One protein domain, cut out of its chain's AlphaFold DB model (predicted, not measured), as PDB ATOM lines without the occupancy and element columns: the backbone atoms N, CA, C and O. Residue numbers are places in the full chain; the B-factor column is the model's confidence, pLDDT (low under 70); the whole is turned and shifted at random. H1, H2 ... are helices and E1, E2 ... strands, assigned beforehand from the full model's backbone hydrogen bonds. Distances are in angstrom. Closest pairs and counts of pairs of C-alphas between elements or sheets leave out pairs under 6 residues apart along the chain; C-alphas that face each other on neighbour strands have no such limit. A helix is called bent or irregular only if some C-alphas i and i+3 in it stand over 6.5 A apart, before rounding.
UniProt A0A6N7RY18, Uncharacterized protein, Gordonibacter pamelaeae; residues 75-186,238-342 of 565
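AT A GLANCE: This is residues 75 to 186 and 238 to 342 of the 565 residues of an uncharacterized protein of Gordonibacter pamelaeae (UniProt A0A6N7RY18). A small, strongly twisted sheet of three strands packs on one end of the long helix H5, which runs through the middle of the model, with H1, H6a and H8 packing on it too. Beyond this core the chain makes an open loop: H6a leads out into H6b, H7 turns across the far end, and H8 comes back to H5. The printed part has 217 residues with eight named helices and three named strands, in the order H1 E1 H2 H3 H4 H5 E2 E3 H6 H7 H8; the sheet runs E1 E3 E2, antiparallel, and the class is mostly helix. The whole is loose, with a radius of gyration of the C-alphas of 21.5 A, and elongated, spanning 67 by 40 by 35 A.

HOW THE PARTS SIT: In the sheet, E3, residues 238 to 247, is the inner strand between the edge strands E1, residues 95 to 99, and E2, residues 171 to 180. N 96 and O 245 at 2.8 A join E1 and E3 within hydrogen-bond range, as do N 176 and O 242 at 2.8 A for E3 and E2. H2, residues 100 to 106, and H5, residues 136 to 167, are on the same face, making two layers, helices on one face of a sheet. H5 lies over E2 at a height over the sheet of 15.6 A. H5 is the hub, touching five helices. H1, residues 75 to 89, only grazes the sheet with residues 83 to 87; it touches H5 about perpendicular at 87 degrees, the closest C-alphas being those of Ser 79 and Cys 161, 4.6 A. H3, residues 112 to 117, forms a helical hairpin with H2, the closest C-alphas being those of Ser 105 and Glu 112, 6.0 A. H4, residues 121 to 131, touches H5, with the C-alphas of Phe 125 and Val 136 closest at 5.4 A. H6, residues 258 to 296, was assigned as one helix by its hydrogen bonds but is bent, with C-alphas 285 and 288 7.2 A apart; its arms are H6a, residues 258 to 285, and H6b, residues 288 to 296. H6a touches H5, the C-alphas of Val 150 and Ala 276 being closest at 6.8 A. H8, residues 322 to 340, touches H6a at a shallow tilt of 22 degrees, opposite ways, closest at the C-alphas of Val 280 and Lys 333, 7.1 A. H7, residues 301 to 320, is close to but not clearly touching H6b, at 7.4 A between the C-alphas of Arg 296 and Phe 304. Helix packing is mostly crossed. Every O i to N i+4 pair is within hydrogen-bond range in H2, H3, H4, H5 and H6a; the counts are 10 of 11 in H1, 4 of 5 in H6b, 13 of 16 in H7 and 14 of 15 in H8.

IN THESE COORDINATES: H1 begins at C-alpha 75 (-16.545, -27.251, 56.466) and H8 ends at C-alpha 340 (-8.110, -28.172, 34.889). From first to last C-alpha H5 measures 44.9 A, H6a 40.5 A, E3 29.0 A, H8 28.1 A, E2 27.9 A and H7 27.7 A.

THE WHOLE: The C-alphas of Lys 254 and Glu 302 are farthest apart, at 70.6 A. Residues 187 to 237 are not printed, with 10.7 A between C-alphas 186 and 238. Of the links printed whole, none is long. Residues 319 to 324, of which 322 to 324 belong to H8, stand free. The mean pLDDT of the printed part is 70.3; 91 residues are under 70, among them 279 to 333.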
ATOM      1  N   ASN A  75     -17.994 -27.019  56.477       51.16
ATOM      2  CA  ASN A  75     -16.545 -27.251  56.466       51.16
ATOM      3  C   ASN A  75     -16.121 -28.689  56.816       51.16
ATOM      4  O   ASN A  75     -14.969 -29.050  56.595       51.16
ATOM      5  N   ASP A  76     -16.986 -29.456  57.456       65.94
ATOM      6  CA  ASP A  76     -16.747 -30.786  58.005       65.94
ATOM      7  C   ASP A  76     -17.153 -31.885  57.009       65.94
ATOM      8  O   ASP A  76     -16.574 -32.967  57.033       65.94
ATOM      9  N   ILE A  77     -18.000 -31.542  56.026       81.44
ATOM     10  CA  ILE A  77     -18.267 -32.354  54.828       81.44
ATOM     11  C   ILE A  77     -16.951 -32.695  54.119       81.44
ATOM     12  O   ILE A  77     -16.676 -33.860  53.859       81.44
ATOM     13  N   TYR A  78     -16.085 -31.702  53.883       86.06
ATOM     14  CA  TYR A  78     -14.766 -31.956  53.293       86.06
ATOM     15  C   TYR A  78     -13.914 -32.898  54.150       86.06
ATOM     16  O   TYR A  78     -13.165 -33.692  53.601       86.06
ATOM     17  N   SER A  79     -14.014 -32.838  55.481       87.44
ATOM     18  CA  SER A  79     -13.228 -33.722  56.352       87.44
ATOM     19  C   SER A  79     -13.695 -35.171  56.249       87.44
ATOM     20  O   SER A  79     -12.859 -36.070  56.200       87.44
ATOM     21  N   ASP A  80     -15.005 -35.397  56.158       85.75
ATOM     22  CA  ASP A  80     -15.566 -36.736  55.986       85.75
ATOM     23  C   ASP A  80     -15.280 -37.303  54.590       85.75
ATOM     24  O   ASP A  80     -14.909 -38.471  54.487       85.75
ATOM     25  N   LEU A  81     -15.368 -36.474  53.546       89.38
ATOM     26  CA  LEU A  81     -15.032 -36.867  52.175       89.38
ATOM     27  C   LEU A  81     -13.533 -37.135  52.010       89.38
ATOM     28  O   LEU A  81     -13.161 -38.160  51.457       89.38
ATOM     29  N   VAL A  82     -12.658 -36.271  52.542       91.12
ATOM     30  CA  VAL A  82     -11.199 -36.494  52.518       91.12
ATOM     31  C   VAL A  82     -10.851 -37.762  53.287       91.12
ATOM     32  O   VAL A  82     -10.036 -38.554  52.828       91.12
ATOM     33  N   ARG A  83     -11.496 -38.002  54.435       89.31
ATOM     34  CA  ARG A  83     -11.348 -39.268  55.157       89.31
ATOM     35  C   ARG A  83     -11.762 -40.449  54.286       89.31
ATOM     36  O   ARG A  83     -11.009 -41.416  54.248       89.31
ATOM     37  N   GLY A  84     -12.919 -40.380  53.626       87.19
ATOM     38  CA  GLY A  84     -13.394 -41.417  52.707       87.19
ATOM     39  C   GLY A  84     -12.375 -41.684  51.604       87.19
ATOM     40  O   GLY A  84     -11.878 -42.798  51.493       87.19
ATOM     41  N   ALA A  85     -11.953 -40.634  50.898       90.00
ATOM     42  CA  ALA A  85     -11.000 -40.739  49.803       90.00
ATOM     43  C   ALA A  85      -9.665 -41.374  50.237       90.00
ATOM     44  O   ALA A  85      -9.170 -42.296  49.598       90.00
ATOM     45  N   LEU A  86      -9.094 -40.921  51.359       90.38
ATOM     46  CA  LEU A  86      -7.838 -41.474  51.869       90.38
ATOM     47  C   LEU A  86      -8.007 -42.923  52.346       90.38
ATOM     48  O   LEU A  86      -7.169 -43.764  52.044       90.38
ATOM     49  N   SER A  87      -9.078 -43.222  53.082       86.25
ATOM     50  CA  SER A  87      -9.285 -44.553  53.675       86.25
ATOM     51  C   SER A  87      -9.598 -45.619  52.631       86.25
ATOM     52  O   SER A  87      -9.251 -46.778  52.839       86.25
ATOM     53  N   SER A  88     -10.243 -45.223  51.533       84.62
ATOM     54  CA  SER A  88     -10.611 -46.119  50.442       84.62
ATOM     55  C   SER A  88      -9.482 -46.386  49.452       84.62
ATOM     56  O   SER A  88      -9.581 -47.364  48.725       84.62
ATOM     57  N   HIS A  89      -8.434 -45.556  49.411       84.25
ATOM     58  CA  HIS A  89      -7.392 -45.637  48.377       84.25
ATOM     59  C   HIS A  89      -5.965 -45.798  48.930       84.25
ATOM     60  O   HIS A  89      -5.029 -46.058  48.177       84.25
ATOM     61  N   LEU A  90      -5.758 -45.658  50.244       86.62
ATOM     62  CA  LEU A  90      -4.441 -45.806  50.866       86.62
ATOM     63  C   LEU A  90      -4.368 -47.001  51.814       86.62
ATOM     64  O   LEU A  90      -5.279 -47.269  52.597       86.62
ATOM     65  N   ALA A  91      -3.201 -47.643  51.828       82.81
ATOM     66  CA  ALA A  91      -2.860 -48.630  52.844       82.81
ATOM     67  C   ALA A  91      -2.828 -47.996  54.246       82.81
ATOM     68  O   ALA A  91      -2.266 -46.915  54.453       82.81
ATOM     69  N   LYS A  92      -3.414 -48.685  55.226       83.88
ATOM     70  CA  LYS A  92      -3.452 -48.248  56.629       83.88
ATOM     71  C   LYS A  92      -2.133 -48.549  57.333       83.88
ATOM     72  O   LYS A  92      -1.418 -49.462  56.938       83.88
ATOM     73  N   ASP A  93      -1.825 -47.766  58.362       82.81
ATOM     74  CA  ASP A  93      -0.617 -47.846  59.193       82.81
ATOM     75  C   ASP A  93       0.707 -47.759  58.402       82.81
ATOM     76  O   ASP A  93       1.783 -48.054  58.916       82.81
ATOM     77  N   VAL A  94       0.633 -47.290  57.152       88.00
ATOM     78  CA  VAL A  94       1.770 -47.026  56.266       88.00
ATOM     79  C   VAL A  94       1.964 -45.517  56.138       88.00
ATOM     80  O   VAL A  94       1.005 -44.742  56.108       88.00
ATOM     81  N   LEU A  95       3.224 -45.086  56.087       89.75
ATOM     82  CA  LEU A  95       3.583 -43.702  55.803       89.75
ATOM     83  C   LEU A  95       3.476 -43.434  54.300       89.75
ATOM     84  O   LEU A  95       4.276 -43.933  53.515       89.75
ATOM     85  N   HIS A  96       2.531 -42.583  53.916       92.00
ATOM     86  CA  HIS A  96       2.392 -42.098  52.549       92.00
ATOM     87  C   HIS A  96       3.017 -40.719  52.431       92.00
ATOM     88  O   HIS A  96       2.674 -39.812  53.188       92.00
ATOM     89  N   SER A  97       3.918 -40.544  51.469       91.81
ATOM     90  CA  SER A  97       4.635 -39.290  51.254       91.81
ATOM     91  C   SER A  97       4.472 -38.832  49.810       91.81
ATOM     92  O   SER A  97       5.020 -39.448  48.898       91.81
ATOM     93  N   LYS A  98       3.754 -37.725  49.608       90.50
ATOM     94  CA  LYS A  98       3.518 -37.117  48.287       90.50
ATOM     95  C   LYS A  98       3.654 -35.597  48.353       90.50
ATOM     96  O   LYS A  98       3.599 -35.001  49.435       90.50
ATOM     97  N   PHE A  99       3.835 -34.950  47.208       87.94
ATOM     98  CA  PHE A  99       3.745 -33.497  47.108       87.94
ATOM     99  C   PHE A  99       2.305 -33.026  47.330       87.94
ATOM    100  O   PHE A  99       1.340 -33.760  47.125       87.94
ATOM    101  N   ARG A 100       2.144 -31.763  47.735       88.56
ATOM    102  CA  ARG A 100       0.824 -31.192  48.038       88.56
ATOM    103  C   ARG A 100      -0.168 -31.330  46.879       88.56
ATOM    104  O   ARG A 100      -1.302 -31.724  47.108       88.56
ATOM    105  N   LEU A 101       0.252 -31.028  45.651       84.81
ATOM    106  CA  LEU A 101      -0.621 -31.126  44.475       84.81
ATOM    107  C   LEU A 101      -1.072 -32.554  44.178       84.81
ATOM    108  O   LEU A 101      -2.207 -32.758  43.766       84.81
ATOM    109  N   GLU A 102      -0.204 -33.532  44.421       88.12
ATOM    110  CA  GLU A 102      -0.536 -34.943  44.237       88.12
ATOM    111  C   GLU A 102      -1.610 -35.368  45.242       88.12
ATOM    112  O   GLU A 102      -2.542 -36.075  44.879       88.12
ATOM    113  N   TRP A 103      -1.544 -34.865  46.481       92.31
ATOM    114  CA  TRP A 103      -2.612 -35.059  47.462       92.31
ATOM    115  C   TRP A 103      -3.924 -34.381  47.070       92.31
ATOM    116  O   TRP A 103      -4.986 -34.981  47.216       92.31
ATOM    117  N   LEU A 104      -3.863 -33.146  46.564       90.62
ATOM    118  CA  LEU A 104      -5.057 -32.433  46.107       90.62
ATOM    119  C   LEU A 104      -5.731 -33.163  44.938       90.62
ATOM    120  O   LEU A 104      -6.952 -33.310  44.950       90.62
ATOM    121  N   SER A 105      -4.944 -33.658  43.979       89.31
ATOM    122  CA  SER A 105      -5.448 -34.451  42.854       89.31
ATOM    123  C   SER A 105      -6.055 -35.781  43.315       89.31
ATOM    124  O   SER A 105      -7.187 -36.097  42.941       89.31
ATOM    125  N   LEU A 106      -5.363 -36.513  44.200       90.62
ATOM    126  CA  LEU A 106      -5.837 -37.783  44.771       90.62
ATOM    127  C   LEU A 106      -7.181 -37.612  45.487       90.62
ATOM    128  O   LEU A 106      -8.105 -38.389  45.281       90.62
ATOM    129  N   CYS A 107      -7.339 -36.560  46.290       90.75
ATOM    130  CA  CYS A 107      -8.606 -36.295  46.972       90.75
ATOM    131  C   CYS A 107      -9.679 -35.649  46.072       90.75
ATOM    132  O   CYS A 107     -10.798 -35.464  46.536       90.75
ATOM    133  N   GLY A 108      -9.381 -35.299  44.816       89.12
ATOM    134  CA  GLY A 108     -10.368 -34.762  43.866       89.12
ATOM    135  C   GLY A 108     -10.585 -33.254  43.910       89.12
ATOM    136  O   GLY A 108     -11.542 -32.758  43.320       89.12
ATOM    137  N   PHE A 109      -9.714 -32.499  44.584       88.00
ATOM    138  CA  PHE A 109      -9.793 -31.033  44.599       88.00
ATOM    139  C   PHE A 109      -9.497 -30.411  43.232       88.00
ATOM    140  O   PHE A 109     -10.000 -29.333  42.926       88.00
ATOM    141  N   VAL A 110      -8.648 -31.075  42.451       84.81
ATOM    142  CA  VAL A 110      -8.225 -30.691  41.100       84.81
ATOM    143  C   VAL A 110      -8.084 -31.953  40.263       84.81
ATOM    144  O   VAL A 110      -7.942 -33.046  40.819       84.81
ATOM    145  N   ASN A 111      -8.106 -31.816  38.941       82.12
ATOM    146  CA  ASN A 111      -7.811 -32.941  38.067       82.12
ATOM    147  C   ASN A 111      -6.290 -33.105  37.858       82.12
ATOM    148  O   ASN A 111      -5.475 -32.306  38.326       82.12
ATOM    149  N   GLU A 112      -5.891 -34.167  37.161       79.31
ATOM    150  CA  GLU A 112      -4.475 -34.442  36.883       79.31
ATOM    151  C   GLU A 112      -3.865 -33.456  35.885       79.31
ATOM    152  O   GLU A 112      -2.691 -33.105  36.018       79.31
ATOM    153  N   ARG A 113      -4.671 -32.925  34.953       75.38
ATOM    154  CA  ARG A 113      -4.239 -31.865  34.036       75.38
ATOM    155  C   ARG A 113      -3.801 -30.617  34.788       75.38
ATOM    156  O   ARG A 113      -2.823 -30.018  34.382       75.38
ATOM    157  N   PHE A 114      -4.385 -30.272  35.936       76.75
ATOM    158  CA  PHE A 114      -3.877 -29.177  36.774       76.75
ATOM    159  C   PHE A 114      -2.445 -29.412  37.266       76.75
ATOM    160  O   PHE A 114      -1.633 -28.487  37.325       76.75
ATOM    161  N   VAL A 115      -2.132 -30.657  37.641       73.56
ATOM    162  CA  VAL A 115      -0.795 -31.042  38.104       73.56
ATOM    163  C   VAL A 115       0.200 -30.982  36.943       73.56
ATOM    164  O   VAL A 115       1.310 -30.480  37.129       73.56
ATOM    165  N   ASN A 116      -0.211 -31.432  35.756       69.50
ATOM    166  CA  ASN A 116       0.622 -31.476  34.550       69.50
ATOM    167  C   ASN A 116       0.782 -30.107  33.886       69.50
ATOM    168  O   ASN A 116       1.898 -29.742  33.538       69.50
ATOM    169  N   ALA A 117      -0.270 -29.290  33.831       65.19
ATOM    170  CA  ALA A 117      -0.228 -27.907  33.364       65.19
ATOM    171  C   ALA A 117       0.797 -27.091  34.152       65.19
ATOM    172  O   ALA A 117       1.434 -26.207  33.603       65.19
ATOM    173  N   ARG A 118       1.040 -27.423  35.427       65.50
ATOM    174  CA  ARG A 118       2.101 -26.788  36.219       65.50
ATOM    175  C   ARG A 118       3.515 -27.265  35.852       65.50
ATOM    176  O   ARG A 118       4.477 -26.554  36.136       65.50
ATOM    177  N   ARG A 119       3.657 -28.455  35.259       62.50
ATOM    178  CA  ARG A 119       4.932 -29.065  34.833       62.50
ATOM    179  C   ARG A 119       5.298 -28.699  33.390       62.50
ATOM    180  O   ARG A 119       6.440 -28.343  33.141       62.50
ATOM    181  N   GLU A 120       4.325 -28.730  32.485       60.84
ATOM    182  CA  GLU A 120       4.483 -28.609  31.023       60.84
ATOM    183  C   GLU A 120       3.934 -27.274  30.478       60.84
ATOM    184  O   GLU A 120       3.698 -27.131  29.284       60.84
ATOM    185  N   ARG A 121       3.732 -26.294  31.374       63.53
ATOM    186  CA  ARG A 121       3.090 -24.971  31.197       63.53
ATOM    187  C   ARG A 121       2.942 -24.458  29.763       63.53
ATOM    188  O   ARG A 121       1.832 -24.137  29.360       63.53
ATOM    189  N   TRP A 122       4.036 -24.337  29.017       65.19
ATOM    190  CA  TRP A 122       4.019 -23.745  27.678       65.19
ATOM    191  C   TRP A 122       3.289 -24.585  26.637       65.19
ATOM    192  O   TRP A 122       2.560 -24.019  25.826       65.19
ATOM    193  N   ASP A 123       3.445 -25.905  26.676       73.81
ATOM    194  CA  ASP A 123       2.759 -26.797  25.743       73.81
ATOM    195  C   ASP A 123       1.263 -26.840  26.059       73.81
ATOM    196  O   ASP A 123       0.440 -26.750  25.152       73.81
ATOM    197  N   TYR A 124       0.915 -26.822  27.350       77.56
ATOM    198  CA  TYR A 124      -0.471 -26.715  27.799       77.56
ATOM    199  C   TYR A 124      -1.148 -25.420  27.323       77.56
ATOM    200  O   TYR A 124      -2.238 -25.463  26.759       77.56
ATOM    201  N   PHE A 125      -0.523 -24.252  27.523       71.56
ATOM    202  CA  PHE A 125      -1.134 -22.986  27.092       71.56
ATOM    203  C   PHE A 125      -1.212 -22.861  25.572       71.56
ATOM    204  O   PHE A 125      -2.152 -22.243  25.079       71.56
ATOM    205  N   ARG A 126      -0.264 -23.461  24.841       75.25
ATOM    206  CA  ARG A 126      -0.310 -23.535  23.378       75.25
ATOM    207  C   ARG A 126      -1.511 -24.364  22.919       75.25
ATOM    208  O   ARG A 126      -2.347 -23.838  22.194       75.25
ATOM    209  N   GLU A 127      -1.667 -25.581  23.439       79.12
ATOM    210  CA  GLU A 127      -2.829 -26.443  23.161       79.12
ATOM    211  C   GLU A 127      -4.150 -25.747  23.531       79.12
ATOM    212  O   GLU A 127      -5.118 -25.758  22.766       79.12
ATOM    213  N   PHE A 128      -4.192 -25.074  24.685       76.12
ATOM    214  CA  PHE A 128      -5.372 -24.328  25.116       76.12
ATOM    215  C   PHE A 128      -5.698 -23.168  24.161       76.12
ATOM    216  O   PHE A 128      -6.860 -22.986  23.813       76.12
ATOM    217  N   SER A 129      -4.691 -22.419  23.699       71.50
ATOM    218  CA  SER A 129      -4.864 -21.315  22.738       71.50
ATOM    219  C   SER A 129      -5.265 -21.774  21.333       71.50
ATOM    220  O   SER A 129      -5.958 -21.062  20.619       71.50
ATOM    221  N   GLU A 130      -4.868 -22.980  20.927       79.19
ATOM    222  CA  GLU A 130      -5.272 -23.566  19.643       79.19
ATOM    223  C   GLU A 130      -6.728 -24.046  19.676       79.19
ATOM    224  O   GLU A 130      -7.443 -23.990  18.675       79.19
ATOM    225  N   THR A 131      -7.178 -24.524  20.838       79.62
ATOM    226  CA  THR A 131      -8.535 -25.051  21.044       79.62
ATOM    227  C   THR A 131      -9.547 -23.977  21.429       79.62
ATOM    228  O   THR A 131     -10.743 -24.138  21.185       79.62
ATOM    229  N   HIS A 132      -9.079 -22.869  21.998       68.94
ATOM    230  CA  HIS A 132      -9.894 -21.745  22.424       68.94
ATOM    231  C   HIS A 132      -9.340 -20.490  21.773       68.94
ATOM    232  O   HIS A 132      -8.198 -20.147  22.033       68.94
ATOM    233  N   ASP A 133     -10.160 -19.791  20.985       69.19
ATOM    234  CA  ASP A 133      -9.815 -18.525  20.321       69.19
ATOM    235  C   ASP A 133      -9.375 -17.440  21.338       69.19
ATOM    236  O   ASP A 133     -10.180 -16.655  21.852       69.19
ATOM    237  N   CYS A 134      -8.102 -17.514  21.729       56.25
ATOM    238  CA  CYS A 134      -7.389 -16.692  22.697       56.25
ATOM    239  C   CYS A 134      -5.873 -16.839  22.477       56.25
ATOM    240  O   CYS A 134      -5.399 -17.795  21.872       56.25
ATOM    241  N   THR A 135      -5.096 -15.891  22.989       56.59
ATOM    242  CA  THR A 135      -3.624 -15.939  22.957       56.59
ATOM    243  C   THR A 135      -3.057 -16.778  24.106       56.59
ATOM    244  O   THR A 135      -3.691 -16.940  25.153       56.59
ATOM    245  N   VAL A 136      -1.819 -17.260  23.954       58.50
ATOM    246  CA  VAL A 136      -1.079 -17.983  25.007       58.50
ATOM    247  C   VAL A 136      -0.966 -17.136  26.282       58.50
ATOM    248  O   VAL A 136      -1.110 -17.642  27.398       58.50
ATOM    249  N   GLU A 137      -0.768 -15.828  26.136       53.75
ATOM    250  CA  GLU A 137      -0.670 -14.864  27.231       53.75
ATOM    251  C   GLU A 137      -2.000 -14.719  27.977       53.75
ATOM    252  O   GLU A 137      -2.012 -14.698  29.211       53.75
ATOM    253  N   GLN A 138      -3.121 -14.670  27.252       55.69
ATOM    254  CA  GLN A 138      -4.463 -14.648  27.843       55.69
ATOM    255  C   GLN A 138      -4.761 -15.954  28.588       55.69
ATOM    256  O   GLN A 138      -5.204 -15.909  29.739       55.69
ATOM    257  N   ALA A 139      -4.459 -17.107  27.986       62.75
ATOM    258  CA  ALA A 139      -4.614 -18.414  28.624       62.75
ATOM    259  C   ALA A 139      -3.796 -18.501  29.925       62.75
ATOM    260  O   ALA A 139      -4.327 -18.859  30.981       62.75
ATOM    261  N   ARG A 140      -2.525 -18.076  29.886       63.81
ATOM    262  CA  ARG A 140      -1.638 -18.023  31.057       63.81
ATOM    263  C   ARG A 140      -2.157 -17.072  32.134       63.81
ATOM    264  O   ARG A 140      -2.107 -17.405  33.320       63.81
ATOM    265  N   PHE A 141      -2.661 -15.903  31.748       61.19
ATOM    266  CA  PHE A 141      -3.222 -14.927  32.678       61.19
ATOM    267  C   PHE A 141      -4.439 -15.476  33.417       61.19
ATOM    268  O   PHE A 141      -4.466 -15.464  34.651       61.19
ATOM    269  N   PHE A 142      -5.413 -16.035  32.702       64.94
ATOM    270  CA  PHE A 142      -6.594 -16.614  33.336       64.94
ATOM    271  C   PHE A 142      -6.263 -17.862  34.158       64.94
ATOM    272  O   PHE A 142      -6.785 -18.018  35.267       64.94
ATOM    273  N   TYR A 143      -5.332 -18.695  33.684       71.31
ATOM    274  CA  TYR A 143      -4.803 -19.805  34.467       71.31
ATOM    275  C   TYR A 143      -4.163 -19.322  35.767       71.31
ATOM    276  O   TYR A 143      -4.415 -19.920  36.805       71.31
ATOM    277  N   SER A 144      -3.377 -18.240  35.758       63.94
ATOM    278  CA  SER A 144      -2.723 -17.731  36.972       63.94
ATOM    279  C   SER A 144      -3.732 -17.336  38.058       63.94
ATOM    280  O   SER A 144      -3.575 -17.724  39.217       63.94
ATOM    281  N   GLN A 145      -4.822 -16.659  37.674       64.81
ATOM    282  CA  GLN A 145      -5.893 -16.265  38.593       64.81
ATOM    283  C   GLN A 145      -6.603 -17.487  39.176       64.81
ATOM    284  O   GLN A 145      -6.833 -17.572  40.386       64.81
ATOM    285  N   LEU A 146      -6.927 -18.457  38.319       69.38
ATOM    286  CA  LEU A 146      -7.593 -19.684  38.731       69.38
ATOM    287  C   LEU A 146      -6.672 -20.543  39.608       69.38
ATOM    288  O   LEU A 146      -7.085 -20.990  40.674       69.38
ATOM    289  N   SER A 147      -5.417 -20.720  39.205       72.69
ATOM    290  CA  SER A 147      -4.402 -21.530  39.881       72.69
ATOM    291  C   SER A 147      -4.075 -20.996  41.267       72.69
ATOM    292  O   SER A 147      -4.075 -21.767  42.225       72.69
ATOM    293  N   ASP A 148      -3.892 -19.683  41.430       69.44
ATOM    294  CA  ASP A 148      -3.631 -19.100  42.748       69.44
ATOM    295  C   ASP A 148      -4.851 -19.218  43.675       69.44
ATOM    296  O   ASP A 148      -4.705 -19.512  44.868       69.44
ATOM    297  N   ASN A 149      -6.064 -19.048  43.141       67.50
ATOM    298  CA  ASN A 149      -7.298 -19.215  43.907       67.50
ATOM    299  C   ASN A 149      -7.517 -20.675  44.323       67.50
ATOM    300  O   ASN A 149      -7.787 -20.941  45.500       67.50
ATOM    301  N   VAL A 150      -7.346 -21.614  43.394       72.25
ATOM    302  CA  VAL A 150      -7.484 -23.059  43.611       72.25
ATOM    303  C   VAL A 150      -6.401 -23.563  44.561       72.25
ATOM    304  O   VAL A 150      -6.730 -24.150  45.590       72.25
ATOM    305  N   ASP A 151      -5.122 -23.270  44.314       75.06
ATOM    306  CA  ASP A 151      -4.013 -23.701  45.174       75.06
ATOM    307  C   ASP A 151      -4.194 -23.155  46.593       75.06
ATOM    308  O   ASP A 151      -4.112 -23.911  47.563       75.06
ATOM    309  N   ARG A 152      -4.534 -21.867  46.749       77.38
ATOM    310  CA  ARG A 152      -4.713 -21.259  48.074       77.38
ATOM    311  C   ARG A 152      -5.955 -21.779  48.786       77.38
ATOM    312  O   ARG A 152      -5.903 -22.005  49.996       77.38
ATOM    313  N   TYR A 153      -7.096 -21.898  48.110       83.75
ATOM    314  CA  TYR A 153      -8.332 -22.385  48.727       83.75
ATOM    315  C   TYR A 153      -8.243 -23.882  49.038       83.75
ATOM    316  O   TYR A 153      -8.359 -24.255  50.209       83.75
ATOM    317  N   CYS A 154      -7.972 -24.720  48.035       86.31
ATOM    318  CA  CYS A 154      -7.947 -26.174  48.175       86.31
ATOM    319  C   CYS A 154      -6.873 -26.617  49.170       86.31
ATOM    320  O   CYS A 154      -7.180 -27.403  50.064       86.31
ATOM    321  N   SER A 155      -5.667 -26.034  49.135       87.12
ATOM    322  CA  SER A 155      -4.628 -26.350  50.130       87.12
ATOM    323  C   SER A 155      -5.066 -26.009  51.555       87.12
ATOM    324  O   SER A 155      -4.867 -26.804  52.469       87.12
ATOM    325  N   ARG A 156      -5.711 -24.852  51.771       88.12
ATOM    326  CA  ARG A 156      -6.221 -24.472  53.103       88.12
ATOM    327  C   ARG A 156      -7.361 -25.373  53.564       88.12
ATOM    328  O   ARG A 156      -7.500 -25.621  54.761       88.12
ATOM    329  N   VAL A 157      -8.234 -25.805  52.660       89.31
ATOM    330  CA  VAL A 157      -9.310 -26.752  52.986       89.31
ATOM    331  C   VAL A 157      -8.711 -28.102  53.360       89.31
ATOM    332  O   VAL A 157      -9.044 -28.626  54.422       89.31
ATOM    333  N   PHE A 158      -7.780 -28.608  52.557       92.25
ATOM    334  CA  PHE A 158      -7.103 -29.876  52.792       92.25
ATOM    335  C   PHE A 158      -6.321 -29.880  54.113       92.25
ATOM    336  O   PHE A 158      -6.587 -30.725  54.964       92.25
ATOM    337  N   ASP A 159      -5.468 -28.877  54.363       91.88
ATOM    338  CA  ASP A 159      -4.722 -28.726  55.625       91.88
ATOM    339  C   ASP A 159      -5.663 -28.711  56.847       91.88
ATOM    340  O   ASP A 159      -5.389 -29.339  57.873       91.88
ATOM    341  N   ARG A 160      -6.812 -28.021  56.745       90.31
ATOM    342  CA  ARG A 160      -7.826 -28.001  57.815       90.31
ATOM    343  C   ARG A 160      -8.457 -29.374  58.029       90.31
ATOM    344  O   ARG A 160      -8.666 -29.748  59.184       90.31
ATOM    345  N   CYS A 161      -8.749 -30.109  56.958       91.75
ATOM    346  CA  CYS A 161      -9.286 -31.466  57.046       91.75
ATOM    347  C   CYS A 161      -8.289 -32.396  57.734       91.75
ATOM    348  O   CYS A 161      -8.645 -33.029  58.726       91.75
ATOM    349  N   LEU A 162      -7.025 -32.394  57.300       92.44
ATOM    350  CA  LEU A 162      -5.964 -33.171  57.944       92.44
ATOM    351  C   LEU A 162      -5.834 -32.820  59.431       92.44
ATOM    352  O   LEU A 162      -5.790 -33.709  60.279       92.44
ATOM    353  N   GLY A 163      -5.858 -31.530  59.778       89.88
ATOM    354  CA  GLY A 163      -5.831 -31.072  61.168       89.88
ATOM    355  C   GLY A 163      -7.001 -31.588  62.013       89.88
ATOM    356  O   GLY A 163      -6.807 -31.948  63.174       89.88
ATOM    357  N   ARG A 164      -8.218 -31.658  61.459       86.62
ATOM    358  CA  ARG A 164      -9.389 -32.199  62.172       86.62
ATOM    359  C   ARG A 164      -9.342 -33.713  62.304       86.62
ATOM    360  O   ARG A 164      -9.611 -34.222  63.388       86.62
ATOM    361  N   LEU A 165      -8.973 -34.417  61.240       87.31
ATOM    362  CA  LEU A 165      -8.830 -35.871  61.258       87.31
ATOM    363  C   LEU A 165      -7.732 -36.306  62.236       87.31
ATOM    364  O   LEU A 165      -7.934 -37.257  62.989       87.31
ATOM    365  N   ALA A 166      -6.638 -35.544  62.324       85.44
ATOM    366  CA  ALA A 166      -5.592 -35.758  63.320       85.44
ATOM    367  C   ALA A 166      -6.078 -35.548  64.755       85.44
ATOM    368  O   ALA A 166      -5.825 -36.378  65.620       85.44
ATOM    369  N   LYS A 167      -6.846 -34.481  65.013       82.25
ATOM    370  CA  LYS A 167      -7.462 -34.250  66.334       82.25
ATOM    371  C   LYS A 167      -8.428 -35.363  66.744       82.25
ATOM    372  O   LYS A 167      -8.581 -35.617  67.933       82.25
ATOM    373  N   ARG A 168      -9.073 -36.015  65.773       80.44
ATOM    374  CA  ARG A 168      -9.949 -37.181  65.980       80.44
ATOM    375  C   ARG A 168      -9.172 -38.500  66.117       80.44
ATOM    376  O   ARG A 168      -9.796 -39.533  66.326       80.44
ATOM    377  N   GLY A 169      -7.845 -38.482  65.979       76.88
ATOM    378  CA  GLY A 169      -6.990 -39.671  66.047       76.88
ATOM    379  C   GLY A 169      -7.060 -40.580  64.817       76.88
ATOM    380  O   GLY A 169      -6.498 -41.665  64.848       76.88
ATOM    381  N   ILE A 170      -7.732 -40.160  63.740       82.75
ATOM    382  CA  ILE A 170      -7.959 -40.980  62.534       82.75
ATOM    383  C   ILE A 170      -6.677 -41.117  61.708       82.75
ATOM    384  O   ILE A 170      -6.442 -42.143  61.075       82.75
ATOM    385  N   LEU A 171      -5.846 -40.075  61.705       89.38
ATOM    386  CA  LEU A 171      -4.577 -40.054  60.988       89.38
ATOM    387  C   LEU A 171      -3.522 -39.256  61.750       89.38
ATOM    388  O   LEU A 171      -3.837 -38.452  62.625       89.38
ATOM    389  N   SER A 172      -2.269 -39.429  61.365       89.44
ATOM    390  CA  SER A 172      -1.173 -38.524  61.693       89.44
ATOM    391  C   SER A 172      -0.673 -37.884  60.409       89.44
ATOM    392  O   SER A 172      -0.604 -38.547  59.377       89.44
ATOM    393  N   TRP A 173      -0.325 -36.599  60.458       95.06
ATOM    394  CA  TRP A 173       0.267 -35.931  59.306       95.06
ATOM    395  C   TRP A 173       1.289 -34.878  59.710       95.06
ATOM    396  O   TRP A 173       1.213 -34.306  60.800       95.06
ATOM    397  N   ARG A 174       2.229 -34.605  58.807       92.56
ATOM    398  CA  ARG A 174       3.170 -33.488  58.915       92.56
ATOM    399  C   ARG A 174       3.629 -33.017  57.540       92.56
ATOM    400  O   ARG A 174       3.588 -33.764  56.564       92.56
ATOM    401  N   LYS A 175       4.109 -31.778  57.487       94.00
ATOM    402  CA  LYS A 175       4.874 -31.263  56.349       94.00
ATOM    403  C   LYS A 175       6.345 -31.547  56.613       94.00
ATOM    404  O   LYS A 175       6.835 -31.222  57.691       94.00
ATOM    405  N   ARG A 176       7.032 -32.150  55.650       91.94
ATOM    406  CA  ARG A 176       8.458 -32.452  55.731       91.94
ATOM    407  C   ARG A 176       9.198 -31.700  54.641       91.94
ATOM    408  O   ARG A 176       8.839 -31.804  53.468       91.94
ATOM    409  N   LEU A 177      10.212 -30.943  55.046       91.75
ATOM    410  CA  LEU A 177      11.157 -30.356  54.113       91.75
ATOM    411  C   LEU A 177      12.078 -31.459  53.584       91.75
ATOM    412  O   LEU A 177      12.565 -32.297  54.346       91.75
ATOM    413  N   CYS A 178      12.311 -31.452  52.282       90.06
ATOM    414  CA  CYS A 178      13.261 -32.312  51.606       90.06
ATOM    415  C   CYS A 178      14.263 -31.456  50.833       90.06
ATOM    416  O   CYS A 178      13.889 -30.441  50.240       90.06
ATOM    417  N   VAL A 179      15.517 -31.892  50.823       90.25
ATOM    418  CA  VAL A 179      16.628 -31.261  50.110       90.25
ATOM    419  C   VAL A 179      17.073 -32.167  48.971       90.25
ATOM    420  O   VAL A 179      17.063 -33.393  49.091       90.25
ATOM    421  N   GLN A 180      17.481 -31.557  47.867       88.50
ATOM    422  CA  GLN A 180      18.154 -32.240  46.776       88.50
ATOM    423  C   GLN A 180      19.575 -31.687  46.684       88.50
ATOM    424  O   GLN A 180      19.760 -30.492  46.467       88.50
ATOM    425  N   LYS A 181      20.577 -32.541  46.908       83.06
ATOM    426  CA  LYS A 181      21.990 -32.126  46.975       83.06
ATOM    427  C   LYS A 181      22.684 -32.116  45.611       83.06
ATOM    428  O   LYS A 181      23.698 -31.461  45.457       83.06
ATOM    429  N   GLU A 182      22.137 -32.808  44.616       76.75
ATOM    430  CA  GLU A 182      22.680 -32.859  43.256       76.75
ATOM    431  C   GLU A 182      21.538 -32.910  42.236       76.75
ATOM    432  O   GLU A 182      20.464 -33.420  42.543       76.75
ATOM    433  N   ALA A 183      21.764 -32.456  40.998       61.81
ATOM    434  CA  ALA A 183      20.707 -32.350  39.981       61.81
ATOM    435  C   ALA A 183      20.051 -33.704  39.630       61.81
ATOM    436  O   ALA A 183      18.880 -33.744  39.259       61.81
ATOM    437  N   LYS A 184      20.796 -34.810  39.787       60.66
ATOM    438  CA  LYS A 184      20.308 -36.200  39.676       60.66
ATOM    439  C   LYS A 184      20.262 -36.927  41.035       60.66
ATOM    440  O   LYS A 184      20.035 -38.130  41.074       60.66
ATOM    441  N   GLY A 185      20.505 -36.214  42.135       68.81
ATOM    442  CA  GLY A 185      20.561 -36.775  43.481       68.81
ATOM    443  C   GLY A 185      19.176 -37.071  44.049       68.81
ATOM    444  O   GLY A 185      18.185 -36.432  43.678       68.81
ATOM    445  N   GLU A 186      19.118 -38.026  44.975       75.62
ATOM    446  CA  GLU A 186      17.890 -38.368  45.685       75.62
ATOM    447  C   GLU A 186      17.347 -37.176  46.481       75.62
ATOM    448  O   GLU A 186      18.087 -36.403  47.097       75.62
ATOM    449  N   GLY A 238      17.855 -28.050  44.938       84.75
ATOM    450  CA  GLY A 238      16.449 -27.764  45.179       84.75
ATOM    451  C   GLY A 238      15.991 -28.086  46.592       84.75
ATOM    452  O   GLY A 238      16.599 -28.884  47.310       84.75
ATOM    453  N   THR A 239      14.880 -27.468  46.987       88.06
ATOM    454  CA  THR A 239      14.173 -27.787  48.230       88.06
ATOM    455  C   THR A 239      12.682 -27.934  47.982       88.06
ATOM    456  O   THR A 239      12.092 -27.199  47.194       88.06
ATOM    457  N   TYR A 240      12.061 -28.895  48.662       87.75
ATOM    458  CA  TYR A 240      10.673 -29.268  48.417       87.75
ATOM    459  C   TYR A 240       9.945 -29.600  49.712       87.75
ATOM    460  O   TYR A 240      10.546 -30.087  50.663       87.75
ATOM    461  N   ILE A 241       8.628 -29.399  49.741       88.00
ATOM    462  CA  ILE A 241       7.790 -29.798  50.875       88.00
ATOM    463  C   ILE A 241       6.938 -30.995  50.463       88.00
ATOM    464  O   ILE A 241       6.095 -30.890  49.568       88.00
ATOM    465  N   LYS A 242       7.122 -32.116  51.159       91.62
ATOM    466  CA  LYS A 242       6.244 -33.284  51.065       91.62
ATOM    467  C   LYS A 242       5.284 -33.323  52.244       91.62
ATOM    468  O   LYS A 242       5.595 -32.885  53.351       91.62
ATOM    469  N   TYR A 243       4.092 -33.826  51.987       93.75
ATOM    470  CA  TYR A 243       3.092 -34.115  53.000       93.75
ATOM    471  C   TYR A 243       3.181 -35.599  53.309       93.75
ATOM    472  O   TYR A 243       3.006 -36.435  52.420       93.75
ATOM    473  N   GLU A 244       3.460 -35.892  54.568       94.62
ATOM    474  CA  GLU A 244       3.545 -37.237  55.106       94.62
ATOM    475  C   GLU A 244       2.268 -37.530  55.892       94.62
ATOM    476  O   GLU A 244       1.938 -36.775  56.808       94.62
ATOM    477  N   ILE A 245       1.545 -38.590  55.520       93.94
ATOM    478  CA  ILE A 245       0.258 -38.984  56.111       93.94
ATOM    479  C   ILE A 245       0.298 -40.472  56.464       93.94
ATOM    480  O   ILE A 245       0.659 -41.303  55.634       93.94
ATOM    481  N   THR A 246      -0.132 -40.812  57.676       91.44
ATOM    482  CA  THR A 246      -0.347 -42.192  58.132       91.44
ATOM    483  C   THR A 246      -1.775 -42.328  58.637       91.44
ATOM    484  O   THR A 246      -2.192 -41.571  59.512       91.44
ATOM    485  N   LEU A 247      -2.529 -43.274  58.080       87.88
ATOM    486  CA  LEU A 247      -3.898 -43.585  58.499       87.88
ATOM    487  C   LEU A 247      -3.882 -44.628  59.615       87.88
ATOM    488  O   LEU A 247      -3.209 -45.638  59.462       87.88
ATOM    489  N   HIS A 248      -4.653 -44.428  60.684       84.06
ATOM    490  CA  HIS A 248      -4.686 -45.357  61.818       84.06
ATOM    491  C   HIS A 248      -5.806 -46.382  61.650       84.06
ATOM    492  O   HIS A 248      -6.992 -46.033  61.650       84.06
ATOM    493  N   SER A 249      -5.446 -47.661  61.526       71.00
ATOM    494  CA  SER A 249      -6.404 -48.740  61.228       71.00
ATOM    495  C   SER A 249      -7.498 -48.929  62.279       71.00
ATOM    496  O   SER A 249      -8.624 -49.285  61.932       71.00
ATOM    497  N   ALA A 250      -7.210 -48.623  63.546       59.91
ATOM    498  CA  ALA A 250      -8.122 -48.815  64.675       59.91
ATOM    499  C   ALA A 250      -9.452 -48.040  64.565       59.91
ATOM    500  O   ALA A 250     -10.411 -48.367  65.263       59.91
ATOM    501  N   LEU A 251      -9.517 -47.014  63.708       55.38
ATOM    502  CA  LEU A 251     -10.679 -46.131  63.549       55.38
ATOM    503  C   LEU A 251     -11.288 -46.170  62.139       55.38
ATOM    504  O   LEU A 251     -12.203 -45.397  61.845       55.38
ATOM    505  N   LEU A 252     -10.798 -47.055  61.266       62.72
ATOM    506  CA  LEU A 252     -11.209 -47.151  59.866       62.72
ATOM    507  C   LEU A 252     -11.732 -48.564  59.568       62.72
ATOM    508  O   LEU A 252     -10.978 -49.535  59.647       62.72
ATOM    509  N   GLY A 253     -13.019 -48.666  59.203       57.31
ATOM    510  CA  GLY A 253     -13.687 -49.915  58.792       57.31
ATOM    511  C   GLY A 253     -12.990 -50.626  57.619       57.31
ATOM    512  O   GLY A 253     -12.050 -50.083  57.048       57.31
ATOM    513  N   LYS A 254     -13.393 -51.865  57.301       53.56
ATOM    514  CA  LYS A 254     -12.702 -52.747  56.333       53.56
ATOM    515  C   LYS A 254     -12.440 -52.100  54.963       53.56
ATOM    516  O   LYS A 254     -13.282 -51.342  54.514       53.56
ATOM    517  N   ASP A 255     -11.275 -52.479  54.420       60.81
ATOM    518  CA  ASP A 255     -10.675 -52.432  53.069       60.81
ATOM    519  C   ASP A 255     -11.182 -51.458  51.990       60.81
ATOM    520  O   ASP A 255     -12.307 -50.981  51.992       60.81
ATOM    521  N   THR A 256     -10.270 -51.177  51.055       62.81
ATOM    522  CA  THR A 256     -10.421 -50.355  49.844       62.81
ATOM    523  C   THR A 256     -11.768 -50.571  49.150       62.81
ATOM    524  O   THR A 256     -12.051 -51.663  48.660       62.81
ATOM    525  N   ASP A 257     -12.567 -49.507  49.092       77.44
ATOM    526  CA  ASP A 257     -13.837 -49.427  48.367       77.44
ATOM    527  C   ASP A 257     -13.687 -48.357  47.282       77.44
ATOM    528  O   ASP A 257     -13.734 -47.154  47.560       77.44
ATOM    529  N   GLU A 258     -13.441 -48.810  46.053       80.25
ATOM    530  CA  GLU A 258     -13.216 -47.932  44.903       80.25
ATOM    531  C   GLU A 258     -14.451 -47.101  44.540       80.25
ATOM    532  O   GLU A 258     -14.317 -45.961  44.097       80.25
ATOM    533  N   ASP A 259     -15.662 -47.601  44.786       82.44
ATOM    534  CA  ASP A 259     -16.874 -46.824  44.521       82.44
ATOM    535  C   ASP A 259     -17.034 -45.711  45.561       82.44
ATOM    536  O   ASP A 259     -17.286 -44.559  45.197       82.44
ATOM    537  N   ALA A 260     -16.761 -46.003  46.836       80.94
ATOM    538  CA  ALA A 260     -16.718 -44.981  47.881       80.94
ATOM    539  C   ALA A 260     -15.589 -43.958  47.659       80.94
ATOM    540  O   ALA A 260     -15.763 -42.770  47.949       80.94
ATOM    541  N   TYR A 261     -14.435 -44.386  47.128       86.12
ATOM    542  CA  TYR A 261     -13.359 -43.478  46.726       86.12
ATOM    543  C   TYR A 261     -13.824 -42.524  45.622       86.12
ATOM    544  O   TYR A 261     -13.675 -41.307  45.758       86.12
ATOM    545  N   ARG A 262     -14.432 -43.060  44.555       84.19
ATOM    546  CA  ARG A 262     -14.946 -42.276  43.421       84.19
ATOM    547  C   ARG A 262     -16.033 -41.301  43.845       84.19
ATOM    548  O   ARG A 262     -15.973 -40.135  43.460       84.19
ATOM    549  N   GLU A 263     -16.985 -41.738  44.667       84.94
ATOM    550  CA  GLU A 263     -18.050 -40.875  45.184       84.94
ATOM    551  C   GLU A 263     -17.465 -39.722  46.011       84.94
ATOM    552  O   GLU A 263     -17.801 -38.555  45.792       84.94
ATOM    553  N   ALA A 264     -16.526 -40.024  46.916       86.00
ATOM    554  CA  ALA A 264     -15.878 -39.009  47.735       86.00
ATOM    555  C   ALA A 264     -15.083 -38.004  46.888       86.00
ATOM    556  O   ALA A 264     -15.215 -36.790  47.084       86.00
ATOM    557  N   ARG A 265     -14.295 -38.500  45.925       89.19
ATOM    558  CA  ARG A 265     -13.493 -37.689  44.998       89.19
ATOM    559  C   ARG A 265     -14.383 -36.795  44.132       89.19
ATOM    560  O   ARG A 265     -14.137 -35.593  44.051       89.19
ATOM    561  N   GLY A 266     -15.445 -37.354  43.552       85.25
ATOM    562  CA  GLY A 266     -16.420 -36.623  42.743       85.25
ATOM    563  C   GLY A 266     -17.122 -35.529  43.542       85.25
ATOM    564  O   GLY A 266     -17.179 -34.379  43.110       85.25
ATOM    565  N   ARG A 267     -17.553 -35.833  44.772       86.25
ATOM    566  CA  ARG A 267     -18.210 -34.842  45.630       86.25
ATOM    567  C   ARG A 267     -17.271 -33.715  46.067       86.25
ATOM    568  O   ARG A 267     -17.698 -32.563  46.143       86.25
ATOM    569  N   ILE A 268     -15.997 -34.010  46.345       88.44
ATOM    570  CA  ILE A 268     -14.980 -32.973  46.597       88.44
ATOM    571  C   ILE A 268     -14.800 -32.099  45.355       88.44
ATOM    572  O   ILE A 268     -14.710 -30.874  45.488       88.44
ATOM    573  N   ASN A 269     -14.786 -32.706  44.169       89.06
ATOM    574  CA  ASN A 269     -14.629 -31.987  42.915       89.06
ATOM    575  C   ASN A 269     -15.790 -31.023  42.662       89.06
ATOM    576  O   ASN A 269     -15.550 -29.839  42.452       89.06
ATOM    577  N   GLU A 270     -17.034 -31.477  42.815       85.56
ATOM    578  CA  GLU A 270     -18.230 -30.629  42.709       85.56
ATOM    579  C   GLU A 270     -18.148 -29.402  43.624       85.56
ATOM    580  O   GLU A 270     -18.417 -28.276  43.205       85.56
ATOM    581  N   LEU A 271     -17.746 -29.603  44.884       84.62
ATOM    582  CA  LEU A 271     -17.619 -28.514  45.851       84.62
ATOM    583  C   LEU A 271     -16.460 -27.563  45.511       84.62
ATOM    584  O   LEU A 271     -16.576 -26.356  45.739       84.62
ATOM    585  N   SER A 272     -15.359 -28.093  44.977       84.38
ATOM    586  CA  SER A 272     -14.178 -27.315  44.580       84.38
ATOM    587  C   SER A 272     -14.466 -26.477  43.334       84.38
ATOM    588  O   SER A 272     -14.208 -25.275  43.334       84.38
ATOM    589  N   VAL A 273     -15.107 -27.075  42.326       81.75
ATOM    590  CA  VAL A 273     -15.590 -26.414  41.106       81.75
ATOM    591  C   VAL A 273     -16.617 -25.338  41.455       81.75
ATOM    592  O   VAL A 273     -16.485 -24.206  41.001       81.75
ATOM    593  N   ALA A 274     -17.602 -25.635  42.308       81.69
ATOM    594  CA  ALA A 274     -18.600 -24.651  42.729       81.69
ATOM    595  C   ALA A 274     -17.969 -23.450  43.448       81.69
ATOM    596  O   ALA A 274     -18.406 -22.314  43.265       81.69
ATOM    597  N   GLN A 275     -16.933 -23.676  44.262       81.31
ATOM    598  CA  GLN A 275     -16.213 -22.581  44.901       81.31
ATOM    599  C   GLN A 275     -15.382 -21.777  43.898       81.31
ATOM    600  O   GLN A 275     -15.373 -20.551  43.974       81.31
ATOM    601  N   ALA A 276     -14.691 -22.440  42.973       75.38
ATOM    602  CA  ALA A 276     -13.908 -21.765  41.949       75.38
ATOM    603  C   ALA A 276     -14.799 -20.938  41.001       75.38
ATOM    604  O   ALA A 276     -14.448 -19.798  40.712       75.38
ATOM    605  N   ARG A 277     -15.997 -21.428  40.636       75.94
ATOM    606  CA  ARG A 277     -17.018 -20.650  39.901       75.94
ATOM    607  C   ARG A 277     -17.417 -19.378  40.652       75.94
ATOM    608  O   ARG A 277     -17.349 -18.299  40.079       75.94
ATOM    609  N   LYS A 278     -17.703 -19.474  41.956       77.25
ATOM    610  CA  LYS A 278     -17.992 -18.290  42.790       77.25
ATOM    611  C   LYS A 278     -16.850 -17.279  42.809       77.25
ATOM    612  O   LYS A 278     -17.108 -16.083  42.865       77.25
ATOM    613  N   CYS A 279     -15.597 -17.742  42.818       68.75
ATOM    614  CA  CYS A 279     -14.445 -16.843  42.754       68.75
ATOM    615  C   CYS A 279     -14.395 -16.121  41.403       68.75
ATOM    616  O   CYS A 279     -14.278 -14.902  41.395       68.75
ATOM    617  N   VAL A 280     -14.573 -16.851  40.293       64.38
ATOM    618  CA  VAL A 280     -14.637 -16.278  38.937       64.38
ATOM    619  C   VAL A 280     -15.738 -15.219  38.834       64.38
ATOM    620  O   VAL A 280     -15.465 -14.116  38.373       64.38
ATOM    621  N   GLU A 281     -16.939 -15.518  39.334       64.06
ATOM    622  CA  GLU A 281     -18.071 -14.582  39.391       64.06
ATOM    623  C   GLU A 281     -17.747 -13.352  40.256       64.06
ATOM    624  O   GLU A 281     -17.992 -12.219  39.858       64.06
ATOM    625  N   SER A 282     -17.123 -13.545  41.423       60.91
ATOM    626  CA  SER A 282     -16.799 -12.436  42.326       60.91
ATOM    627  C   SER A 282     -15.635 -11.559  41.863       60.91
ATOM    628  O   SER A 282     -15.592 -10.387  42.226       60.91
ATOM    629  N   ASP A 283     -14.690 -12.112  41.099       54.62
ATOM    630  CA  ASP A 283     -13.549 -11.374  40.546       54.62
ATOM    631  C   ASP A 283     -14.001 -10.456  39.400       54.62
ATOM    632  O   ASP A 283     -13.464  -9.359  39.250       54.62
ATOM    633  N   ILE A 284     -15.039 -10.860  38.654       51.84
ATOM    634  CA  ILE A 284     -15.740 -10.011  37.675       51.84
ATOM    635  C   ILE A 284     -16.393  -8.805  38.376       51.84
ATOM    636  O   ILE A 284     -16.303  -7.685  37.876       51.84
ATOM    637  N   ASP A 285     -16.962  -9.013  39.567       44.41
ATOM    638  CA  ASP A 285     -17.667  -7.969  40.325       44.41
ATOM    639  C   ASP A 285     -16.748  -7.055  41.162       44.41
ATOM    640  O   ASP A 285     -17.099  -5.905  41.431       44.41
ATOM    641  N   LYS A 286     -15.592  -7.547  41.637       42.22
ATOM    642  CA  LYS A 286     -14.754  -6.851  42.643       42.22
ATOM    643  C   LYS A 286     -13.397  -6.364  42.147       42.22
ATOM    644  O   LYS A 286     -12.856  -5.453  42.774       42.22
ATOM    645  N   GLY A 287     -12.849  -6.938  41.071       41.16
ATOM    646  CA  GLY A 287     -11.517  -6.579  40.564       41.16
ATOM    647  C   GLY A 287     -11.408  -5.096  40.200       41.16
ATOM    648  O   GLY A 287     -10.498  -4.415  40.647       41.16
ATOM    649  N   ALA A 288     -12.416  -4.553  39.515       41.19
ATOM    650  CA  ALA A 288     -12.418  -3.146  39.110       41.19
ATOM    651  C   ALA A 288     -12.539  -2.155  40.287       41.19
ATOM    652  O   ALA A 288     -12.023  -1.044  40.218       41.19
ATOM    653  N   GLN A 289     -13.226  -2.541  41.367       36.06
ATOM    654  CA  GLN A 289     -13.558  -1.632  42.468       36.06
ATOM    655  C   GLN A 289     -12.456  -1.567  43.533       36.06
ATOM    656  O   GLN A 289     -12.221  -0.520  44.129       36.06
ATOM    657  N   ARG A 290     -11.781  -2.692  43.789       35.19
ATOM    658  CA  ARG A 290     -10.762  -2.783  44.837       35.19
ATOM    659  C   ARG A 290      -9.429  -2.176  44.406       35.19
ATOM    660  O   ARG A 290      -8.815  -1.474  45.205       35.19
ATOM    661  N   ASP A 291      -9.034  -2.397  43.155       38.28
ATOM    662  CA  ASP A 291      -7.835  -1.778  42.589       38.28
ATOM    663  C   ASP A 291      -7.987  -0.240  42.571       38.28
ATOM    664  O   ASP A 291      -7.034   0.474  42.862       38.28
ATOM    665  N   PHE A 292      -9.211   0.275  42.372       36.94
ATOM    666  CA  PHE A 292      -9.546   1.703  42.464       36.94
ATOM    667  C   PHE A 292      -9.404   2.287  43.873       36.94
ATOM    668  O   PHE A 292      -8.810   3.347  44.040       36.94
ATOM    669  N   ASP A 293      -9.957   1.622  44.891       38.94
ATOM    670  CA  ASP A 293      -9.907   2.130  46.265       38.94
ATOM    671  C   ASP A 293      -8.469   2.108  46.826       38.94
ATOM    672  O   ASP A 293      -8.071   3.044  47.519       38.94
ATOM    673  N   GLU A 294      -7.667   1.088  46.486       39.03
ATOM    674  CA  GLU A 294      -6.258   0.985  46.904       39.03
ATOM    675  C   GLU A 294      -5.343   1.976  46.144       39.03
ATOM    676  O   GLU A 294      -4.449   2.571  46.756       39.03
ATOM    677  N   LEU A 295      -5.586   2.230  44.848       35.75
ATOM    678  CA  LEU A 295      -4.896   3.281  44.077       35.75
ATOM    679  C   LEU A 295      -5.306   4.688  44.537       35.75
ATOM    680  O   LEU A 295      -4.458   5.574  44.641       35.75
ATOM    681  N   ARG A 296      -6.583   4.895  44.889       38.03
ATOM    682  CA  ARG A 296      -7.075   6.200  45.348       38.03
ATOM    683  C   ARG A 296      -6.418   6.655  46.637       38.03
ATOM    684  O   ARG A 296      -6.089   7.828  46.783       38.03
ATOM    685  N   ASP A 297      -6.244   5.732  47.571       41.19
ATOM    686  CA  ASP A 297      -5.720   6.053  48.895       41.19
ATOM    687  C   ASP A 297      -4.185   6.243  48.894       41.19
ATOM    688  O   ASP A 297      -3.619   6.676  49.901       41.19
ATOM    689  N   THR A 298      -3.496   5.943  47.782       36.69
ATOM    690  CA  THR A 298      -2.025   5.990  47.673       36.69
ATOM    691  C   THR A 298      -1.473   7.057  46.721       36.69
ATOM    692  O   THR A 298      -0.259   7.270  46.711       36.69
ATOM    693  N   MET A 299      -2.321   7.759  45.963       35.84
ATOM    694  CA  MET A 299      -1.900   8.653  44.873       35.84
ATOM    695  C   MET A 299      -2.292  10.123  45.108       35.84
ATOM    696  O   MET A 299      -3.209  10.422  45.872       35.84
ATOM    697  N   SER A 300      -1.552  11.060  44.501       45.81
ATOM    698  CA  SER A 300      -1.825  12.503  44.612       45.81
ATOM    699  C   SER A 300      -2.968  12.935  43.674       45.81
ATOM    700  O   SER A 300      -3.247  12.242  42.699       45.81
ATOM    701  N   GLU A 301      -3.638  14.068  43.944       40.19
ATOM    702  CA  GLU A 301      -4.779  14.553  43.130       40.19
ATOM    703  C   GLU A 301      -4.436  14.742  41.634       40.19
ATOM    704  O   GLU A 301      -5.308  14.546  40.795       40.19
ATOM    705  N   GLU A 302      -3.177  15.037  41.278       40.41
ATOM    706  CA  GLU A 302      -2.726  15.169  39.876       40.41
ATOM    707  C   GLU A 302      -2.524  13.808  39.176       40.41
ATOM    708  O   GLU A 302      -2.747  13.687  37.972       40.41
ATOM    709  N   ASP A 303      -2.174  12.749  39.914       37.16
ATOM    710  CA  ASP A 303      -2.066  11.395  39.346       37.16
ATOM    711  C   ASP A 303      -3.455  10.753  39.135       37.16
ATOM    712  O   ASP A 303      -3.616   9.816  38.348       37.16
ATOM    713  N   PHE A 304      -4.480  11.290  39.807       33.78
ATOM    714  CA  PHE A 304      -5.878  10.878  39.679       33.78
ATOM    715  C   PHE A 304      -6.482  11.227  38.314       33.78
ATOM    716  O   PHE A 304      -7.222  10.419  37.756       33.78
ATOM    717  N   GLU A 305      -6.116  12.376  37.733       36.69
ATOM    718  CA  GLU A 305      -6.546  12.786  36.383       36.69
ATOM    719  C   GLU A 305      -5.980  11.854  35.291       36.69
ATOM    720  O   GLU A 305      -6.607  11.632  34.257       36.69
ATOM    721  N   THR A 306      -4.833  11.211  35.540       35.62
ATOM    722  CA  THR A 306      -4.256  10.204  34.626       35.62
ATOM    723  C   THR A 306      -4.965   8.843  34.743       35.62
ATOM    724  O   THR A 306      -4.961   8.049  33.803       35.62
ATOM    725  N   ILE A 307      -5.633   8.575  35.872       36.03
ATOM    726  CA  ILE A 307      -6.462   7.379  36.084       36.03
ATOM    727  C   ILE A 307      -7.922   7.612  35.674       36.03
ATOM    728  O   ILE A 307      -8.564   6.651  35.260       36.03
ATOM    729  N   GLU A 308      -8.434   8.848  35.647       34.41
ATOM    730  CA  GLU A 308      -9.655   9.152  34.879       34.41
ATOM    731  C   GLU A 308      -9.482   8.745  33.410       34.41
ATOM    732  O   GLU A 308     -10.399   8.172  32.847       34.41
ATOM    733  N   LEU A 309      -8.273   8.860  32.848       34.78
ATOM    734  CA  LEU A 309      -7.900   8.298  31.541       34.78
ATOM    735  C   LEU A 309      -7.805   6.757  31.511       34.78
ATOM    736  O   LEU A 309      -7.984   6.158  30.454       34.78
ATOM    737  N   PHE A 310      -7.546   6.092  32.643       32.59
ATOM    738  CA  PHE A 310      -7.509   4.625  32.762       32.59
ATOM    739  C   PHE A 310      -8.908   4.023  32.958       32.59
ATOM    740  O   PHE A 310      -9.198   2.954  32.429       32.59
ATOM    741  N   PHE A 311      -9.805   4.720  33.660       35.03
ATOM    742  CA  PHE A 311     -11.230   4.398  33.683       35.03
ATOM    743  C   PHE A 311     -11.919   4.842  32.412       35.03
ATOM    744  O   PHE A 311     -12.759   4.093  31.948       35.03
ATOM    745  N   ASP A 312     -11.506   5.935  31.777       37.50
ATOM    746  CA  ASP A 312     -11.877   6.207  30.400       37.50
ATOM    747  C   ASP A 312     -11.310   5.122  29.503       37.50
ATOM    748  O   ASP A 312     -12.027   4.746  28.612       37.50
ATOM    749  N   TYR A 313     -10.138   4.520  29.744       33.84
ATOM    750  CA  TYR A 313      -9.650   3.360  28.984       33.84
ATOM    751  C   TYR A 313     -10.418   2.066  29.290       33.84
ATOM    752  O   TYR A 313     -10.619   1.282  28.376       33.84
ATOM    753  N   ILE A 314     -10.892   1.825  30.518       35.91
ATOM    754  CA  ILE A 314     -11.727   0.660  30.873       35.91
ATOM    755  C   ILE A 314     -13.182   0.856  30.431       35.91
ATOM    756  O   ILE A 314     -13.797  -0.098  29.971       35.91
ATOM    757  N   ASP A 315     -13.741   2.061  30.514       38.41
ATOM    758  CA  ASP A 315     -15.060   2.421  29.986       38.41
ATOM    759  C   ASP A 315     -15.016   2.587  28.464       38.41
ATOM    760  O   ASP A 315     -15.985   2.244  27.797       38.41
ATOM    761  N   TYR A 316     -13.890   3.018  27.891       35.00
ATOM    762  CA  TYR A 316     -13.577   2.956  26.461       35.00
ATOM    763  C   TYR A 316     -13.345   1.515  26.048       35.00
ATOM    764  O   TYR A 316     -13.850   1.159  25.011       35.00
ATOM    765  N   ALA A 317     -12.724   0.644  26.847       32.38
ATOM    766  CA  ALA A 317     -12.615  -0.788  26.568       32.38
ATOM    767  C   ALA A 317     -13.978  -1.485  26.702       32.38
ATOM    768  O   ALA A 317     -14.327  -2.314  25.873       32.38
ATOM    769  N   ARG A 318     -14.819  -1.098  27.665       38.22
ATOM    770  CA  ARG A 318     -16.222  -1.531  27.754       38.22
ATOM    771  C   ARG A 318     -17.054  -0.994  26.585       38.22
ATOM    772  O   ARG A 318     -17.958  -1.691  26.136       38.22
ATOM    773  N   LYS A 319     -16.744   0.202  26.065       35.75
ATOM    774  CA  LYS A 319     -17.388   0.808  24.882       35.75
ATOM    775  C   LYS A 319     -16.842   0.297  23.537       35.75
ATOM    776  O   LYS A 319     -17.632   0.203  22.608       35.75
ATOM    777  N   LEU A 320     -15.553  -0.044  23.422       30.72
ATOM    778  CA  LEU A 320     -14.877  -0.556  22.215       30.72
ATOM    779  C   LEU A 320     -15.034  -2.066  22.090       30.72
ATOM    780  O   LEU A 320     -15.315  -2.558  21.005       30.72
ATOM    781  N   TYR A 321     -14.843  -2.803  23.187       33.25
ATOM    782  CA  TYR A 321     -14.889  -4.265  23.196       33.25
ATOM    783  C   TYR A 321     -16.270  -4.828  23.588       33.25
ATOM    784  O   TYR A 321     -16.512  -6.026  23.424       33.25
ATOM    785  N   GLY A 322     -17.202  -3.974  24.043       33.72
ATOM    786  CA  GLY A 322     -18.603  -4.303  24.343       33.72
ATOM    787  C   GLY A 322     -18.803  -5.304  25.495       33.72
ATOM    788  O   GLY A 322     -17.862  -5.938  25.966       33.72
ATOM    789  N   GLU A 323     -20.061  -5.517  25.917       38.72
ATOM    790  CA  GLU A 323     -20.459  -6.611  26.843       38.72
ATOM    791  C   GLU A 323     -19.863  -7.975  26.426       38.72
ATOM    792  O   GLU A 323     -19.460  -8.775  27.269       38.72
ATOM    793  N   LYS A 324     -19.666  -8.173  25.116       40.69
ATOM    794  CA  LYS A 324     -19.080  -9.370  24.498       40.69
ATOM    795  C   LYS A 324     -17.665  -9.721  24.980       40.69
ATOM    796  O   LYS A 324     -17.322 -10.898  24.997       40.69
ATOM    797  N   SER A 325     -16.831  -8.754  25.365       46.38
ATOM    798  CA  SER A 325     -15.458  -9.028  25.831       46.38
ATOM    799  C   SER A 325     -15.401  -9.532  27.274       46.38
ATOM    800  O   SER A 325     -14.594 -10.410  27.592       46.38
ATOM    801  N   MET A 326     -16.299  -9.045  28.132       49.22
ATOM    802  CA  MET A 326     -16.456  -9.562  29.494       49.22
ATOM    803  C   MET A 326     -17.091 -10.956  29.481       49.22
ATOM    804  O   MET A 326     -16.625 -11.837  30.205       49.22
ATOM    805  N   ASP A 327     -18.069 -11.178  28.598       57.72
ATOM    806  CA  ASP A 327     -18.636 -12.506  28.346       57.72
ATOM    807  C   ASP A 327     -17.558 -13.482  27.860       57.72
ATOM    808  O   ASP A 327     -17.458 -14.597  28.368       57.72
ATOM    809  N   ARG A 328     -16.671 -13.041  26.956       60.31
ATOM    810  CA  ARG A 328     -15.553 -13.853  26.458       60.31
ATOM    811  C   ARG A 328     -14.527 -14.184  27.543       60.31
ATOM    812  O   ARG A 328     -14.042 -15.312  27.613       60.31
ATOM    813  N   ALA A 329     -14.200 -13.236  28.419       58.19
ATOM    814  CA  ALA A 329     -13.310 -13.489  29.553       58.19
ATOM    815  C   ALA A 329     -13.930 -14.481  30.556       58.19
ATOM    816  O   ALA A 329     -13.230 -15.349  31.085       58.19
ATOM    817  N   ALA A 330     -15.237 -14.380  30.808       63.47
ATOM    818  CA  ALA A 330     -15.968 -15.333  31.638       63.47
ATOM    819  C   ALA A 330     -16.029 -16.729  30.989       63.47
ATOM    820  O   ALA A 330     -15.823 -17.727  31.680       63.47
ATOM    821  N   GLU A 331     -16.233 -16.798  29.672       68.94
ATOM    822  CA  GLU A 331     -16.219 -18.031  28.878       68.94
ATOM    823  C   GLU A 331     -14.860 -18.739  28.965       68.94
ATOM    824  O   GLU A 331     -14.806 -19.912  29.324       68.94
ATOM    825  N   LEU A 332     -13.754 -18.018  28.745       65.00
ATOM    826  CA  LEU A 332     -12.397 -18.575  28.830       65.00
ATOM    827  C   LEU A 332     -12.045 -19.045  30.249       65.00
ATOM    828  O   LEU A 332     -11.453 -20.111  30.424       65.00
ATOM    829  N   LYS A 333     -12.447 -18.294  31.284       68.50
ATOM    830  CA  LYS A 333     -12.296 -18.728  32.686       68.50
ATOM    831  C   LYS A 333     -13.131 -19.976  32.992       68.50
ATOM    832  O   LYS A 333     -12.680 -20.838  33.746       68.50
ATOM    833  N   GLY A 334     -14.331 -20.076  32.419       70.44
ATOM    834  CA  GLY A 334     -15.194 -21.252  32.508       70.44
ATOM    835  C   GLY A 334     -14.579 -22.476  31.829       70.44
ATOM    836  O   GLY A 334     -14.524 -23.540  32.442       70.44
ATOM    837  N   ALA A 335     -14.042 -22.309  30.623       75.81
ATOM    838  CA  ALA A 335     -13.368 -23.368  29.878       75.81
ATOM    839  C   ALA A 335     -12.114 -23.881  30.605       75.81
ATOM    840  O   ALA A 335     -11.953 -25.086  30.782       75.81
ATOM    841  N   LEU A 336     -11.273 -22.982  31.134       71.81
ATOM    842  CA  LEU A 336     -10.116 -23.366  31.954       71.81
ATOM    843  C   LEU A 336     -10.527 -24.153  33.198       71.81
ATOM    844  O   LEU A 336      -9.902 -25.151  33.539       71.81
ATOM    845  N   LEU A 337     -11.584 -23.722  33.888       75.00
ATOM    846  CA  LEU A 337     -12.121 -24.434  35.046       75.00
ATOM    847  C   LEU A 337     -12.570 -25.858  34.679       75.00
ATOM    848  O   LEU A 337     -12.317 -26.793  35.443       75.00
ATOM    849  N   GLU A 338     -13.224 -26.027  33.535       79.00
ATOM    850  CA  GLU A 338     -13.644 -27.338  33.034       79.00
ATOM    851  C   GLU A 338     -12.456 -28.208  32.616       79.00
ATOM    852  O   GLU A 338     -12.469 -29.413  32.853       79.00
ATOM    853  N   ASP A 339     -11.394 -27.608  32.094       73.38
ATOM    854  CA  ASP A 339     -10.227 -28.352  31.637       73.38
ATOM    855  C   ASP A 339      -9.255 -28.746  32.765       73.38
ATOM    856  O   ASP A 339      -8.650 -29.818  32.705       73.38
ATOM    857  N   ILE A 340      -9.120 -27.939  33.829       70.00
ATOM    858  CA  ILE A 340      -8.110 -28.172  34.889       70.00
ATOM    859  C   ILE A 340      -8.693 -28.480  36.271       70.00
ATOM    860  O   ILE A 340      -8.014 -29.037  37.130       70.00
ATOM    861  N   VAL A 341      -9.940 -28.109  36.555       69.00
ATOM    862  CA  VAL A 341     -10.528 -28.362  37.880       69.00
ATOM    863  C   VAL A 341     -11.547 -29.483  37.802       69.00
ATOM    864  O   VAL A 341     -11.524 -30.356  38.666       69.00
ATOM    865  N   LEU A 342     -12.408 -29.491  36.785       75.19
ATOM    866  CA  LEU A 342     -13.450 -30.503  36.643       75.19
ATOM    867  C   LEU A 342     -12.848 -31.890  36.370       75.19
ATOM    868  O   LEU A 342     -11.946 -32.066  35.550       75.19
TER     869      LEU A 342